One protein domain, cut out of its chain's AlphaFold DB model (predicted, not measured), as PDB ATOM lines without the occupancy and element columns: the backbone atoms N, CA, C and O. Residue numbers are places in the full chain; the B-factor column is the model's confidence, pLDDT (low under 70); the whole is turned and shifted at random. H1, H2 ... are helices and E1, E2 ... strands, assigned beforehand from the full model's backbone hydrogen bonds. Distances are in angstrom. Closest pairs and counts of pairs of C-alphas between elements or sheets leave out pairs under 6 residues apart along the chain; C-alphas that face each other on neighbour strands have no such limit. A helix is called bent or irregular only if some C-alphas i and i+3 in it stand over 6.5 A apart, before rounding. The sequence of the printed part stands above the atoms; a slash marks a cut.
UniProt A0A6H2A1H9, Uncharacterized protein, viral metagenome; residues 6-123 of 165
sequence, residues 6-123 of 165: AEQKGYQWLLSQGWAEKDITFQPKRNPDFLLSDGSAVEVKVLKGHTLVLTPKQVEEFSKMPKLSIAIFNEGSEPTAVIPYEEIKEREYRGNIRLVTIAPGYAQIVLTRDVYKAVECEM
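What this domain is: This is residues 6 to 123 of the 165 residues of an uncharacterized protein of viral metagenome (UniProt A0A6H2A1H9). A strongly twisted five-stranded sheet, E1 to E5, has helix H1 packed across one face, while a small hairpin, E6 and E7, lies beyond the sheet and a tail, residues 113 to 123 with the short H3, sticks out from the body. H2 only grazes the sheet and has its first residue near E7. The printed part has 118 residues, with three named helices and seven named strands in the order H1 E1 E2 E3 H2 E4 E5 E6 E7 H3; the class is mixed, helices and strands, with under half of the residues in named elements. The large sheet runs E1 E2 E3 E4 E5 and is mixed; E6 and E7 form an antiparallel sheet. The whole is compact, with a radius of gyration of the C-alphas of 15.5 A, and elongated, spanning 53 by 30 by 30 A.

Where its parts are: H1, residues 6 to 16, begins at C-alpha 6 (119.032, 237.818, 300.372) and is 15.2 A long. E1 is residues 24 to 26, E2 34 to 36, and E3 41 to 46, 17.0 A long. H2 is residues 56 to 62, 9.8 A long. E4 is residues 68 to 73, 16.1 A, and E5 79 to 84, 13.4 A. E6 is residues 89 to 93 and E7 98 to 101. H3, residues 114 to 117, ends at C-alpha 117 (132.467, 247.390, 276.224); it is neither bent nor irregular, but only just: C-alphas 114 and 117 are 6.4 A apart.

How they stand to each other: E1, E2 and E3 form a meander, each strand the antiparallel neighbour of the one before, with N 25 and O 35 2.8 A apart and N 34 and O 42 2.9 A apart. E3, H2 and E4 form a strand-helix-strand unit, two parallel neighbour strands with a helix between, and its crossover is right-handed; N 45 and O 71 are 2.9 A apart. E4 and E5 are an antiparallel hairpin, with N 70 and O 83 2.8 A apart. H1 is on this sheet, giving two layers, a helix on one face of a sheet; its closest C-alphas to E3 are Glu 7 and Val 44, 6.1 A. H2 only grazes the sheet with residues 58 to 62. The closest C-alphas of H2 and E7 are Pro 56 and Arg 98, 6.8 A. In the hairpin E6 and E7, N 91 and O 99 are 3.1 A apart. In H1 and H2 every O i to N i+4 pair is within hydrogen-bond range; H3 is too short for one.

The domain as a whole: The C-alphas farthest apart, of Lys 22 and Glu 122, are 53.9 A apart. Without residues 113 to 123, which stand free, the body spans 40 by 29 by 24 A. The printed part has no cut; E7 to H3 is a long link of 12 residues. The mean pLDDT of the printed part is 72.2, with residues 47 to 52 and 87 to 123 under 70.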
ATOM      1  N   ALA A   6     119.126 239.180 300.888       89.81
ATOM      2  CA  ALA A   6     119.032 237.818 300.372       89.81
ATOM      3  C   ALA A   6     119.339 236.801 301.480       89.81
ATOM      4  O   ALA A   6     118.508 235.945 301.757       89.81
ATOM      5  N   GLU A   7     120.456 236.969 302.193       95.06
ATOM      6  CA  GLU A   7     120.809 236.141 303.359       95.06
ATOM      7  C   GLU A   7     119.706 236.158 304.434       95.06
ATOM      8  O   GLU A   7     119.370 235.112 304.975       95.06
ATOM      9  N   GLN A   8     119.073 237.310 304.696       95.69
ATOM     10  CA  GLN A   8     117.926 237.398 305.615       95.69
ATOM     11  C   GLN A   8     116.746 236.521 305.162       95.69
ATOM     12  O   GLN A   8     116.145 235.853 306.000       95.69
ATOM     13  N   LYS A   9     116.431 236.484 303.858       94.19
ATOM     14  CA  LYS A   9     115.417 235.565 303.311       94.19
ATOM     15  C   LYS A   9     115.848 234.107 303.457       94.19
ATOM     16  O   LYS A   9     115.052 233.303 303.918       94.19
ATOM     17  N   GLY A  10     117.103 233.786 303.137       95.69
ATOM     18  CA  GLY A  10     117.659 232.440 303.299       95.69
ATOM     19  C   GLY A  10     117.584 231.930 304.737       95.69
ATOM     20  O   GLY A  10     117.141 230.810 304.958       95.69
ATOM     21  N   TYR A  11     117.924 232.770 305.716       97.12
ATOM     22  CA  TYR A  11     117.791 232.445 307.137       97.12
ATOM     23  C   TYR A  11     116.328 232.195 307.536       97.12
ATOM     24  O   TYR A  11     116.028 231.175 308.144       97.12
ATOM     25  N   GLN A  12     115.399 233.078 307.150       96.62
ATOM     26  CA  GLN A  12     113.969 232.899 307.449       96.62
ATOM     27  C   GLN A  12     113.368 231.666 306.756       96.62
ATOM     28  O   GLN A  12     112.545 230.973 307.347       96.62
ATOM     29  N   TRP A  13     113.813 231.354 305.538       96.19
ATOM     30  CA  TRP A  13     113.449 230.126 304.834       96.19
ATOM     31  C   TRP A  13     113.982 228.875 305.548       96.19
ATOM     32  O   TRP A  13     113.235 227.925 305.746       96.19
ATOM     33  N   LEU A  14     115.233 228.874 306.022       96.75
ATOM     34  CA  LEU A  14     115.762 227.760 306.821       96.75
ATOM     35  C   LEU A  14     114.922 227.521 308.086       96.75
ATOM     36  O   LEU A  14     114.584 226.374 308.382       96.75
ATOM     37  N   LEU A  15     114.501 228.587 308.779       96.88
ATOM     38  CA  LEU A  15     113.558 228.473 309.898       96.88
ATOM     39  C   LEU A  15     112.193 227.906 309.458       96.88
ATOM     40  O   LEU A  15     111.628 227.078 310.171       96.88
ATOM     41  N   SER A  16     111.671 228.287 308.282       94.31
ATOM     42  CA  SER A  16     110.405 227.739 307.756       94.31
ATOM     43  C   SER A  16     110.504 226.258 307.363       94.31
ATOM     44  O   SER A  16     109.511 225.541 307.462       94.31
ATOM     45  N   GLN A  17     111.704 225.771 307.017       93.19
ATOM     46  CA  GLN A  17     111.993 224.339 306.833       93.19
ATOM     47  C   GLN A  17     112.130 223.557 308.159       93.19
ATOM     48  O   GLN A  17     112.382 222.354 308.134       93.19
ATOM     49  N   GLY A  18     111.967 224.207 309.317       95.94
ATOM     50  CA  GLY A  18     111.997 223.569 310.637       95.94
ATOM     51  C   GLY A  18     113.372 223.509 311.308       95.94
ATOM     52  O   GLY A  18     113.496 222.881 312.362       95.94
ATOM     53  N   TRP A  19     114.397 224.164 310.755       97.19
ATOM     54  CA  TRP A  19     115.674 224.333 311.455       97.19
ATOM     55  C   TRP A  19     115.504 225.265 312.657       97.19
ATOM     56  O   TRP A  19     114.886 226.323 312.550       97.19
ATOM     57  N   ALA A  20     116.075 224.906 313.807       97.81
ATOM     58  CA  ALA A  20     116.139 225.815 314.947       97.81
ATOM     59  C   ALA A  20     117.305 226.807 314.783       97.81
ATOM     60  O   ALA A  20     118.335 226.470 314.206       97.81
ATOM     61  N   GLU A  21     117.189 228.010 315.354       97.69
ATOM     62  CA  GLU A  21     118.214 229.063 315.220       97.69
ATOM     63  C   GLU A  21     119.620 228.600 315.636       97.69
ATOM     64  O   GLU A  21     120.607 228.906 314.975       97.69
ATOM     65  N   LYS A  22     119.705 227.799 316.709       97.62
ATOM     66  CA  LYS A  22     120.958 227.222 317.231       97.62
ATOM     67  C   LYS A  22     121.659 226.269 316.250       97.62
ATOM     68  O   LYS A  22     122.848 226.013 316.405       97.62
ATOM     69  N   ASP A  23     120.912 225.715 315.297       98.06
ATOM     70  CA  ASP A  23     121.371 224.728 314.320       98.06
ATOM     71  C   ASP A  23     121.788 225.389 312.992       98.06
ATOM     72  O   ASP A  23     122.286 224.703 312.101       98.06
ATOM     73  N   ILE A  24     121.641 226.720 312.871       98.19
ATOM     74  CA  ILE A  24     122.010 227.519 311.696       98.19
ATOM     75  C   ILE A  24     123.181 228.452 312.036       98.19
ATOM     76  O   ILE A  24     123.033 229.464 312.720       98.19
ATOM     77  N   THR A  25     124.357 228.175 311.478       97.94
ATOM     78  CA  THR A  25     125.532 229.053 311.576       97.94
ATOM     79  C   THR A  25     125.659 229.919 310.323       97.94
ATOM     80  O   THR A  25     126.081 229.447 309.268       97.94
ATOM     81  N   PHE A  26     125.337 231.209 310.437       97.62
ATOM     82  CA  PHE A  26     125.599 232.201 309.386       97.62
ATOM     83  C   PHE A  26     127.092 232.564 309.311       97.62
ATOM     84  O   PHE A  26     127.710 232.888 310.329       97.62
ATOM     85  N   GLN A  27     127.663 232.581 308.105       95.38
ATOM     86  CA  GLN A  27     129.084 232.833 307.868       95.38
ATOM     87  C   GLN A  27     129.348 234.151 307.105       95.38
ATOM     88  O   GLN A  27     129.588 234.151 305.895       95.38
ATOM     89  N   PRO A  28     129.402 235.311 307.783       91.50
ATOM     90  CA  PRO A  28     129.629 236.586 307.110       91.50
ATOM     91  C   PRO A  28     130.984 236.622 306.379       91.50
ATOM     92  O   PRO A  28     132.041 236.454 306.992       91.50
ATOM     93  N   LYS A  29     130.949 236.937 305.075       86.62
ATOM     94  CA  LYS A  29     132.116 237.030 304.168       86.62
ATOM     95  C   LYS A  29     132.896 235.719 303.959       86.62
ATOM     96  O   LYS A  29     134.059 235.765 303.548       86.62
ATOM     97  N   ARG A  30     132.288 234.565 304.220       92.25
ATOM     98  CA  ARG A  30     132.813 233.248 303.830       92.25
ATOM     99  C   ARG A  30     131.769 232.541 302.971       92.25
ATOM    100  O   ARG A  30     130.649 233.019 302.866       92.25
ATOM    101  N   ASN A  31     132.162 231.434 302.358       92.50
ATOM    102  CA  ASN A  31     131.253 230.564 301.627       92.50
ATOM    103  C   ASN A  31     131.198 229.209 302.366       92.50
ATOM    104  O   ASN A  31     132.236 228.782 302.889       92.50
ATOM    105  N   PRO A  32     130.043 228.526 302.440       96.56
ATOM    106  CA  PRO A  32     128.703 229.003 302.074       96.56
ATOM    107  C   PRO A  32     128.202 230.101 303.023       96.56
ATOM    108  O   PRO A  32     128.729 230.228 304.131       96.56
ATOM    109  N   ASP A  33     127.149 230.822 302.639       97.50
ATOM    110  CA  ASP A  33     126.440 231.754 303.533       97.50
ATOM    111  C   ASP A  33     125.988 231.098 304.858       97.50
ATOM    112  O   ASP A  33     126.094 231.720 305.919       97.50
ATOM    113  N   PHE A  34     125.519 229.844 304.822       98.19
ATOM    114  CA  PHE A  34     125.019 229.108 305.990       98.19
ATOM    115  C   PHE A  34     125.597 227.692 306.093       98.19
ATOM    116  O   PHE A  34     125.659 226.950 305.110       98.19
ATOM    117  N   LEU A  35     125.961 227.300 307.315       98.00
ATOM    118  CA  LEU A  35     126.259 225.921 307.712       98.00
ATOM    119  C   LEU A  35     125.189 225.423 308.686       98.00
ATOM    120  O   LEU A  35     124.748 226.176 309.555       98.00
ATOM    121  N   LEU A  36     124.805 224.158 308.548       98.00
ATOM    122  CA  LEU A  36     123.777 223.498 309.350       98.00
ATOM    123  C   LEU A  36     124.410 222.435 310.261       98.00
ATOM    124  O   LEU A  36     125.470 221.886 309.947       98.00
ATOM    125  N   SER A  37     123.785 222.144 311.404       97.25
ATOM    126  CA  SER A  37     124.365 221.252 312.425       97.25
ATOM    127  C   SER A  37     124.502 219.780 311.999       97.25
ATOM    128  O   SER A  37     125.283 219.046 312.600       97.25
ATOM    129  N   ASP A  38     123.832 219.354 310.922       95.62
ATOM    130  CA  ASP A  38     123.988 218.030 310.293       95.62
ATOM    131  C   ASP A  38     125.165 217.954 309.285       95.62
ATOM    132  O   ASP A  38     125.361 216.935 308.606       95.62
ATOM    133  N   GLY A  39     125.916 219.050 309.138       95.81
ATOM    134  CA  GLY A  39     126.982 219.215 308.150       95.81
ATOM    135  C   GLY A  39     126.500 219.598 306.747       95.81
ATOM    136  O   GLY A  39     127.320 219.631 305.828       95.81
ATOM    137  N   SER A  40     125.206 219.872 306.552       96.75
ATOM    138  CA  SER A  40     124.699 220.460 305.309       96.75
ATOM    139  C   SER A  40     125.072 221.938 305.193       96.75
ATOM    140  O   SER A  40     125.344 222.632 306.175       96.75
ATOM    141  N   ALA A  41     125.100 222.424 303.958       97.69
ATOM    142  CA  ALA A  41     125.539 223.765 303.609       97.69
ATOM    143  C   ALA A  41     124.521 224.430 302.677       97.69
ATOM    144  O   ALA A  41     123.999 223.785 301.765       97.69
ATOM    145  N   VAL A  42     124.266 225.725 302.868       97.69
ATOM    146  CA  VAL A  42     123.372 226.506 302.001       97.69
ATOM    147  C   VAL A  42     124.028 227.818 301.592       97.69
ATOM    148  O   VAL A  42     124.318 228.676 302.424       97.69
ATOM    149  N   GLU A  43     124.214 227.981 300.287       96.50
ATOM    150  CA  GLU A  43     124.572 229.251 299.655       96.50
ATOM    151  C   GLU A  43     123.300 229.948 299.159       96.50
ATOM    152  O   GLU A  43     122.455 229.326 298.508       96.50
ATOM    153  N   VAL A  44     123.174 231.251 299.402       94.62
ATOM    154  CA  VAL A  44     122.030 232.052 298.967       94.62
ATOM    155  C   VAL A  44     122.398 232.887 297.746       94.62
ATOM    156  O   VAL A  44     123.385 233.624 297.712       94.62
ATOM    157  N   LYS A  45     121.566 232.819 296.706       87.56
ATOM    158  CA  LYS A  45     121.755 233.608 295.483       87.56
ATOM    159  C   LYS A  45     120.483 234.319 295.069       87.56
ATOM    160  O   LYS A  45     119.377 233.850 295.297       87.56
ATOM    161  N   VAL A  46     120.668 235.449 294.395       83.50
ATOM    162  CA  VAL A  46     119.618 236.144 293.649       83.50
ATOM    163  C   VAL A  46     120.010 236.109 292.180       83.50
ATOM    164  O   VAL A  46     121.165 236.397 291.848       83.50
ATOM    165  N   LEU A  47     119.069 235.754 291.303       69.31
ATOM    166  CA  LEU A  47     119.319 235.781 289.863       69.31
ATOM    167  C   LEU A  47     119.539 237.221 289.389       69.31
ATOM    168  O   LEU A  47     118.771 238.131 289.704       69.31
ATOM    169  N   LYS A  48     120.573 237.424 288.576       64.25
ATOM    170  CA  LYS A  48     120.764 238.667 287.820       64.25
ATOM    171  C   LYS A  48     120.096 238.489 286.462       64.25
ATOM    172  O   LYS A  48     120.691 237.930 285.544       64.25
ATOM    173  N   GLY A  49     118.828 238.884 286.371       65.06
ATOM    174  CA  GLY A  49     117.964 238.509 285.250       65.06
ATOM    175  C   GLY A  49     117.699 237.005 285.284       65.06
ATOM    176  O   GLY A  49     117.055 236.515 286.205       65.06
ATOM    177  N   HIS A  50     118.256 236.270 284.325       58.72
ATOM    178  CA  HIS A  50     118.180 234.805 284.267       58.72
ATOM    179  C   HIS A  50     119.457 234.105 284.776       58.72
ATOM    180  O   HIS A  50     119.564 232.886 284.715       58.72
ATOM    181  N   THR A  51     120.426 234.865 285.301       60.78
ATOM    182  CA  THR A  51     121.783 234.378 285.579       60.78
ATOM    183  C   THR A  51     122.060 234.106 287.059       60.78
ATOM    184  O   THR A  51     122.024 235.022 287.885       60.78
ATOM    185  N   LEU A  52     122.462 232.869 287.369       68.00
ATOM    186  CA  LEU A  52     123.190 232.514 288.589       68.00
ATOM    187  C   LEU A  52     124.683 232.853 288.416       68.00
ATOM    188  O   LEU A  52     125.280 232.475 287.412       68.00
ATOM    189  N   VAL A  53     125.299 233.545 289.383       70.25
ATOM    190  CA  VAL A  53     126.740 233.872 289.349       70.25
ATOM    191  C   VAL A  53     127.454 233.279 290.557       70.25
ATOM    192  O   VAL A  53     127.156 233.644 291.697       70.25
ATOM    193  N   LEU A  54     128.450 232.436 290.286       77.06
ATOM    194  CA  LEU A  54     129.431 231.959 291.258       77.06
ATOM    195  C   LEU A  54     130.804 232.546 290.930       77.06
ATOM    196  O   LEU A  54     131.180 232.665 289.764       77.06
ATOM    197  N   THR A  55     131.561 232.919 291.960       75.62
ATOM    198  CA  THR A  55     132.973 233.300 291.785       75.62
ATOM    199  C   THR A  55     133.854 232.051 291.616       75.62
ATOM    200  O   THR A  55     133.469 230.980 292.090       75.62
ATOM    201  N   PRO A  56     135.059 232.149 291.017       73.88
ATOM    202  CA  PRO A  56     135.985 231.015 290.938       73.88
ATOM    203  C   PRO A  56     136.310 230.420 292.311       73.88
ATOM    204  O   PRO A  56     136.312 229.203 292.466       73.88
ATOM    205  N   LYS A  57     136.490 231.286 293.320       78.81
ATOM    206  CA  LYS A  57     136.695 230.886 294.714       78.81
ATOM    207  C   LYS A  57     135.500 230.102 295.267       78.81
ATOM    208  O   LYS A  57     135.703 229.068 295.886       78.81
ATOM    209  N   GLN A  58     134.273 230.572 295.021       84.44
ATOM    210  CA  GLN A  58     133.064 229.844 295.418       84.44
ATOM    211  C   GLN A  58     133.040 228.449 294.806       84.44
ATOM    212  O   GLN A  58     132.893 227.491 295.542       84.44
ATOM    213  N   VAL A  59     133.282 228.309 293.501       82.12
ATOM    214  CA  VAL A  59     133.308 226.984 292.858       82.12
ATOM    215  C   VAL A  59     134.387 226.064 293.447       82.12
ATOM    216  O   VAL A  59     134.126 224.885 293.673       82.12
ATOM    217  N   GLU A  60     135.578 226.588 293.739       80.94
ATOM    218  CA  GLU A  60     136.673 225.813 294.343       80.94
ATOM    219  C   GLU A  60     136.412 225.413 295.807       80.94
ATOM    220  O   GLU A  60     136.890 224.376 296.265       80.94
ATOM    221  N   GLU A  61     135.680 226.225 296.570       87.69
ATOM    222  CA  GLU A  61     135.261 225.891 297.936       87.69
ATOM    223  C   GLU A  61     134.059 224.931 297.923       87.69
ATOM    224  O   GLU A  61     134.029 223.973 298.691       87.69
ATOM    225  N   PHE A  62     133.115 225.119 297.001       89.69
ATOM    226  CA  PHE A  62     131.885 224.334 296.865       89.69
ATOM    227  C   PHE A  62     132.111 222.922 296.330       89.69
ATOM    228  O   PHE A  62     131.463 221.989 296.796       89.69
ATOM    229  N   SER A  63     133.086 222.716 295.441       83.75
ATOM    230  CA  SER A  63     133.472 221.367 294.994       83.75
ATOM    231  C   SER A  63     134.045 220.485 296.114       83.75
ATOM    232  O   SER A  63     134.189 219.280 295.930       83.75
ATOM    233  N   LYS A  64     134.338 221.066 297.286       90.94
ATOM    234  CA  LYS A  64     134.807 220.374 298.496       90.94
ATOM    235  C   LYS A  64     133.679 220.150 299.521       90.94
ATOM    236  O   LYS A  64     133.949 219.676 300.622       90.94
ATOM    237  N   MET A  65     132.430 220.495 299.187       92.56
ATOM    238  CA  MET A  65     131.267 220.481 300.088       92.56
ATOM    239  C   MET A  65     130.145 219.579 299.533       92.56
ATOM    240  O   MET A  65     129.240 220.072 298.859       92.56
ATOM    241  N   PRO A  66     130.154 218.263 299.821       86.19
ATOM    242  CA  PRO A  66     129.231 217.304 299.198       86.19
ATOM    243  C   PRO A  66     127.756 217.477 299.603       86.19
ATOM    244  O   PRO A  66     126.881 216.956 298.931       86.19
ATOM    245  N   LYS A  67     127.460 218.214 300.683       93.56
ATOM    246  CA  LYS A  67     126.091 218.539 301.119       93.56
ATOM    247  C   LYS A  67     125.711 220.012 300.887       93.56
ATOM    248  O   LYS A  67     124.938 220.587 301.655       93.56
ATOM    249  N   LEU A  68     126.294 220.664 299.884       94.88
ATOM    250  CA  LEU A  68     125.944 222.042 299.545       94.88
ATOM    251  C   LEU A  68     124.701 222.100 298.651       94.88
ATOM    252  O   LEU A  68     124.666 221.485 297.589       94.88
ATOM    253  N   SER A  69     123.734 222.931 299.032       91.38
ATOM    254  CA  SER A  69     122.645 223.385 298.164       91.38
ATOM    255  C   SER A  69     122.750 224.883 297.882       91.38
ATOM    256  O   SER A  69     123.154 225.664 298.743       91.38
ATOM    257  N   ILE A  70     122.346 225.303 296.684       90.06
ATOM    258  CA  ILE A  70     122.180 226.715 296.332       90.06
ATOM    259  C   ILE A  70     120.690 227.052 296.356       90.06
ATOM    260  O   ILE A  70     119.926 226.551 295.531       90.06
ATOM    261  N   ALA A  71     120.289 227.923 297.282       87.38
ATOM    262  CA  ALA A  71     118.934 228.450 297.383       87.38
ATOM    263  C   ALA A  71     118.826 229.768 296.595       87.38
ATOM    264  O   ALA A  71     119.487 230.765 296.903       87.38
ATOM    265  N   ILE A  72     118.004 229.765 295.546       82.88
ATOM    266  CA  ILE A  72     117.855 230.875 294.602       82.88
ATOM    267  C   ILE A  72     116.581 231.655 294.922       82.88
ATOM    268  O   ILE A  72     115.477 231.161 294.711       82.88
ATOM    269  N   PHE A  73     116.726 232.901 295.362       80.69
ATOM    270  CA  PHE A  73     115.621 233.800 295.694       80.69
ATOM    271  C   PHE A  73     115.375 234.842 294.600       80.69
ATOM    272  O   PHE A  73     116.299 235.333 293.945       80.69
ATOM    273  N   ASN A  74     114.110 235.228 294.456       78.88
ATOM    274  CA  ASN A  74     113.667 236.374 293.670       78.88
ATOM    275  C   ASN A  74     113.106 237.462 294.618       78.88
ATOM    276  O   ASN A  74     113.648 237.707 295.705       78.88
ATOM    277  N   GLU A  75     112.028 238.143 294.230       73.00
ATOM    278  CA  GLU A  75     111.346 239.137 295.064       73.00
ATOM    279  C   GLU A  75     110.593 238.526 296.265       73.00
ATOM    280  O   GLU A  75     110.500 239.188 297.301       73.00
ATOM    281  N   GLY A  76     110.173 237.255 296.200       70.56
ATOM    282  CA  GLY A  76     109.422 236.539 297.245       70.56
ATOM    283  C   GLY A  76     110.237 236.089 298.470       70.56
ATOM    284  O   GLY A  76     111.460 236.231 298.508       70.56
ATOM    285  N   SER A  77     109.552 235.577 299.498       75.25
ATOM    286  CA  SER A  77     110.161 235.049 300.734       75.25
ATOM    287  C   SER A  77     110.699 233.624 300.602       75.25
ATOM    288  O   SER A  77     111.627 233.277 301.319       75.25
ATOM    289  N   GLU A  78     110.140 232.835 299.687       76.06
ATOM    290  CA  GLU A  78     110.560 231.466 299.377       76.06
ATOM    291  C   GLU A  78     111.573 231.445 298.217       76.06
ATOM    292  O   GLU A  78     111.517 232.313 297.331       76.06
ATOM    293  N   PRO A  79     112.494 230.466 298.170       77.94
ATOM    294  CA  PRO A  79     113.361 230.272 297.020       77.94
ATOM    295  C   PRO A  79     112.548 229.794 295.809       77.94
ATOM    296  O   PRO A  79     111.686 228.926 295.902       77.94
ATOM    297  N   THR A  80     112.854 230.337 294.633       77.44
ATOM    298  CA  THR A  80     112.292 229.892 293.346       77.44
ATOM    299  C   THR A  80     112.873 228.545 292.907       77.44
ATOM    300  O   THR A  80     112.237 227.815 292.154       77.44
ATOM    301  N   ALA A  81     114.084 228.219 293.366       75.75
ATOM    302  CA  ALA A  81     114.716 226.918 293.188       75.75
ATOM    303  C   ALA A  81     115.714 226.655 294.325       75.75
ATOM    304  O   ALA A  81     116.364 227.582 294.809       75.75
ATOM    305  N   VAL A  82     115.874 225.387 294.699       81.19
ATOM    306  CA  VAL A  82     116.952 224.902 295.572       81.19
ATOM    307  C   VAL A  82     117.627 223.756 294.833       81.19
ATOM    308  O   VAL A  82     116.943 222.840 294.387       81.19
ATOM    309  N   ILE A  83     118.939 223.854 294.620       78.25
ATOM    310  CA  ILE A  83     119.676 222.965 293.710       78.25
ATOM    311  C   ILE A  83     120.900 222.403 294.441       78.25
ATOM    312  O   ILE A  83     121.726 223.206 294.891       78.25
ATOM    313  N   PRO A  84     121.064 221.073 294.547       82.94
ATOM    314  CA  PRO A  84     122.298 220.464 295.034       82.94
ATOM    315  C   PRO A  84     123.485 220.875 294.158       82.94
ATOM    316  O   PRO A  84     123.409 220.850 292.928       82.94
ATOM    317  N   TYR A  85     124.609 221.242 294.769       83.56
ATOM    318  CA  TYR A  85     125.784 221.710 294.029       83.56
ATOM    319  C   TYR A  85     126.395 220.631 293.115       83.56
ATOM    320  O   TYR A  85     127.034 220.943 292.118       83.56
ATOM    321  N   GLU A  86     126.156 219.357 293.404       80.00
ATOM    322  CA  GLU A  86     126.556 218.230 292.554       80.00
ATOM    323  C   GLU A  86     125.740 218.100 291.251       80.00
ATOM    324  O   GLU A  86     126.238 217.559 290.262       80.00
ATOM    325  N   GLU A  87     124.518 218.645 291.190       68.38
ATOM    326  CA  GLU A  87     123.709 218.669 289.960       68.38
ATOM    327  C   GLU A  87     124.143 219.777 288.982       68.38
ATOM    328  O   GLU A  87     123.781 219.767 287.798       68.38
ATOM    329  N   ILE A  88     124.945 220.728 289.465       68.19
ATOM    330  CA  ILE A  88     125.458 221.860 288.699       68.19
ATOM    331  C   ILE A  88     126.533 221.379 287.716       68.19
ATOM    332  O   ILE A  88     127.686 221.124 288.051       68.19
ATOM    333  N   LYS A  89     126.146 221.288 286.441       57.16
ATOM    334  CA  LYS A  89     127.062 220.916 285.357       57.16
ATOM    335  C   LYS A  89     127.827 222.141 284.873       57.16
ATOM    336  O   LYS A  89     127.234 223.048 284.279       57.16
ATOM    337  N   GLU A  90     129.140 222.135 285.093       56.66
ATOM    338  CA  GLU A  90     130.068 223.075 284.461       56.66
ATOM    339  C   GLU A  90     130.022 222.892 282.937       56.66
ATOM    340  O   GLU A  90     130.077 221.759 282.451       56.66
ATOM    341  N   ARG A  91     129.881 223.983 282.169       44.28
ATOM    342  CA  ARG A  91     129.779 223.887 280.695       44.28
ATOM    343  C   ARG A  91     130.724 224.748 279.866       44.28
ATOM    344  O   ARG A  91     130.940 224.398 278.714       44.28
ATOM    345  N   GLU A  92     131.302 225.820 280.400       43.28
ATOM    346  CA  GLU A  92     132.382 226.555 279.723       43.28
ATOM    347  C   GLU A  92     133.132 227.467 280.712       43.28
ATOM    348  O   GLU A  92     132.598 227.851 281.761       43.28
ATOM    349  N   TYR A  93     134.365 227.828 280.348       35.47
ATOM    350  CA  TYR A  93     135.265 228.706 281.101       35.47
ATOM    351  C   TYR A  93     135.628 229.904 280.216       35.47
ATOM    352  O   TYR A  93     136.192 229.718 279.138       35.47
ATOM    353  N   ARG A  94     135.332 231.138 280.644       36.12
ATOM    354  CA  ARG A  94     135.759 232.357 279.924       36.12
ATOM    355  C   ARG A  94     136.288 233.391 280.912       36.12
ATOM    356  O   ARG A  94     135.527 234.143 281.514       36.12
ATOM    357  N   GLY A  95     137.610 233.409 281.092       42.75
ATOM    358  CA  GLY A  95     138.273 234.260 282.084       42.75
ATOM    359  C   GLY A  95     137.909 233.862 283.519       42.75
ATOM    360  O   GLY A  95     137.874 232.682 283.850       42.75
ATOM    361  N   ASN A  96     137.612 234.839 284.374       34.53
ATOM    362  CA  ASN A  96     137.363 234.639 285.811       34.53
ATOM    363  C   ASN A  96     135.956 234.096 286.150       34.53
ATOM    364  O   ASN A  96     135.427 234.407 287.217       34.53
ATOM    365  N   ILE A  97     135.299 233.354 285.250       38.16
ATOM    366  CA  ILE A  97     133.892 232.944 285.397       38.16
ATOM    367  C   ILE A  97     133.696 231.508 284.890       38.16
ATOM    368  O   ILE A  97     134.109 231.174 283.776       38.16
ATOM    369  N   ARG A  98     133.025 230.680 285.704       42.59
ATOM    370  CA  ARG A  98     132.534 229.341 285.338       42.59
ATOM    371  C   ARG A  98     131.033 229.392 285.060       42.59
ATOM    372  O   ARG A  98     130.288 230.023 285.810       42.59
ATOM    373  N   LEU A  99     130.600 228.731 283.989       46.56
ATOM    374  CA  LEU A  99     129.192 228.656 283.592       46.56
ATOM    375  C   LEU A  99     128.514 227.405 284.160       46.56
ATOM    376  O   LEU A  99     129.035 226.298 284.027       46.56
ATOM    377  N   VAL A 100     127.322 227.599 284.723       43.69
ATOM    378  CA  VAL A 100     126.503 226.583 285.396       43.69
ATOM    379  C   VAL A 100     125.161 226.451 284.680       43.69
ATOM    380  O   VAL A 100     124.463 227.445 284.498       43.69
ATOM    381  N   THR A 101     124.789 225.232 284.282       40.47
ATOM    382  CA  THR A 101     123.469 224.941 283.684       40.47
ATOM    383  C   THR A 101     122.535 224.303 284.709       40.47
ATOM    384  O   THR A 101     122.910 223.308 285.325       40.47
ATOM    385  N   ILE A 102     121.310 224.823 284.836       40.28
ATOM    386  CA  ILE A 102     120.277 224.323 285.758       40.28
ATOM    387  C   ILE A 102     119.158 223.651 284.946       40.28
ATOM    388  O   ILE A 102     118.181 224.299 284.583       40.28
ATOM    389  N   ALA A 103     119.319 222.347 284.692       32.59
ATOM    390  CA  ALA A 103     118.331 221.436 284.090       32.59
ATOM    391  C   ALA A 103     117.730 221.838 282.705       32.59
ATOM    392  O   ALA A 103     117.905 222.952 282.212       32.59
ATOM    393  N   PRO A 104     117.035 220.925 281.994       30.00
ATOM    394  CA  PRO A 104     116.311 221.272 280.771       30.00
ATOM    395  C   PRO A 104     114.993 221.976 281.128       30.00
ATOM    396  O   PRO A 104     114.064 221.332 281.606       30.00
ATOM    397  N   GLY A 105     114.900 223.286 280.885       32.53
ATOM    398  CA  GLY A 105     113.648 224.045 281.048       32.53
ATOM    399  C   GLY A 105     113.807 225.458 281.609       32.53
ATOM    400  O   GLY A 105     112.912 226.277 281.420       32.53
ATOM    401  N   TYR A 106     114.947 225.776 282.229       29.91
ATOM    402  CA  TYR A 106     115.205 227.094 282.812       29.91
ATOM    403  C   TYR A 106     116.431 227.775 282.183       29.91
ATOM    404  O   TYR A 106     117.488 227.173 282.047       29.91
ATOM    405  N   ALA A 107     116.249 229.054 281.835       32.91
ATOM    406  CA  ALA A 107     117.267 230.106 281.712       32.91
ATOM    407  C   ALA A 107     118.593 229.810 280.959       32.91
ATOM    408  O   ALA A 107     119.513 229.183 281.478       32.91
ATOM    409  N   GLN A 108     118.773 230.444 279.792       33.97
ATOM    410  CA  GLN A 108     120.119 230.746 279.280       33.97
ATOM    411  C   GLN A 108     120.748 231.926 280.044       33.97
ATOM    412  O   GLN A 108     120.051 232.825 280.514       33.97
ATOM    413  N   ILE A 109     122.080 231.918 280.134       40.47
ATOM    414  CA  ILE A 109     122.882 232.807 280.985       40.47
ATOM    415  C   ILE A 109     123.879 233.616 280.147       40.47
ATOM    416  O   ILE A 109     124.621 233.054 279.344       40.47
ATOM    417  N   VAL A 110     123.928 234.934 280.380       36.12
ATOM    418  CA  VAL A 110     124.878 235.883 279.763       36.12
ATOM    419  C   VAL A 110     125.509 236.782 280.843       36.12
ATOM    420  O   VAL A 110     124.960 236.952 281.936       36.12
ATOM    421  N   LEU A 111     126.715 237.289 280.561       33.91
ATOM    422  CA  LEU A 111     127.672 237.839 281.526       33.91
ATOM    423  C   LEU A 111     127.458 239.306 281.939       33.91
ATOM    424  O   LEU A 111     126.948 240.137 281.194       33.91
ATOM    425  N   THR A 112     128.027 239.625 283.108       38.59
ATOM    426  CA  THR A 112     128.434 240.976 283.536       38.59
ATOM    427  C   THR A 112     129.855 240.885 284.134       38.59
ATOM    428  O   THR A 112     130.240 239.814 284.592       38.59
ATOM    429  N   ARG A 113     130.692 241.933 284.162       32.00
ATOM    430  CA  ARG A 113     130.422 243.340 283.809       32.00
ATOM    431  C   ARG A 113     131.321 243.910 282.703       32.00
ATOM    432  O   ARG A 113     130.845 244.788 281.999       32.00
ATOM    433  N   ASP A 114     132.533 243.399 282.478       33.16
ATOM    434  CA  ASP A 114     133.469 243.933 281.459       33.16
ATOM    435  C   ASP A 114     132.981 243.773 280.004       33.16
ATOM    436  O   ASP A 114     133.498 244.388 279.076       33.16
ATOM    437  N   VAL A 115     131.888 243.030 279.818       36.28
ATOM    438  CA  VAL A 115     131.122 242.957 278.568       36.28
ATOM    439  C   VAL A 115     130.343 244.255 278.273       36.28
ATOM    440  O   VAL A 115     129.882 244.431 277.154       36.28
ATOM    441  N   TYR A 116     130.291 245.239 279.184       31.80
ATOM    442  CA  TYR A 116     129.741 246.574 278.881       31.80
ATOM    443  C   TYR A 116     130.503 247.337 277.779       31.80
ATOM    444  O   TYR A 116     129.983 248.326 277.288       31.80
ATOM    445  N   LYS A 117     131.705 246.882 277.385       31.31
ATOM    446  CA  LYS A 117     132.467 247.390 276.224       31.31
ATOM    447  C   LYS A 117     132.556 246.408 275.045       31.31
ATOM    448  O   LYS A 117     133.183 246.715 274.041       31.31
ATOM    449  N   ALA A 118     131.964 245.217 275.168       31.11
ATOM    450  CA  ALA A 118     131.945 244.185 274.120       31.11
ATOM    451  C   ALA A 118     130.521 243.856 273.629       31.11
ATOM    452  O   ALA A 118     130.353 243.279 272.561       31.11
ATOM    453  N   VAL A 119     129.493 244.273 274.375       34.31
ATOM    454  CA  VAL A 119     128.102 244.432 273.919       34.31
ATOM    455  C   VAL A 119     127.788 245.937 273.797       34.31
ATOM    456  O   VAL A 119     126.694 246.407 274.074       34.31
ATOM    457  N   GLU A 120     128.775 246.695 273.308       33.94
ATOM    458  CA  GLU A 120     128.565 247.940 272.553       33.94
ATOM    459  C   GLU A 120     128.505 247.647 271.037       33.94
ATOM    460  O   GLU A 120     128.851 248.483 270.208       33.94
ATOM    461  N   CYS A 121     127.993 246.470 270.647       30.30
ATOM    462  CA  CYS A 121     127.406 246.301 269.316       30.30
ATOM    463  C   CYS A 121     126.068 247.045 269.261       30.30
ATOM    464  O   CYS A 121     124.997 246.468 269.418       30.30
ATOM    465  N   GLU A 122     126.210 248.353 269.064       33.19
ATOM    466  CA  GLU A 122     125.370 249.212 268.242       33.19
ATOM    467  C   GLU A 122     123.850 249.066 268.395       33.19
ATOM    468  O   GLU A 122     123.186 248.197 267.823       33.19
ATOM    469  N   MET A 123     123.270 250.086 269.029       36.06
ATOM    470  CA  MET A 123     121.908 250.513 268.730       36.06
ATOM    471  C   MET A 123     121.795 250.942 267.253       36.06
ATOM    472  O   MET A 123     121.891 252.127 266.937       36.06
TER     473      MET A 123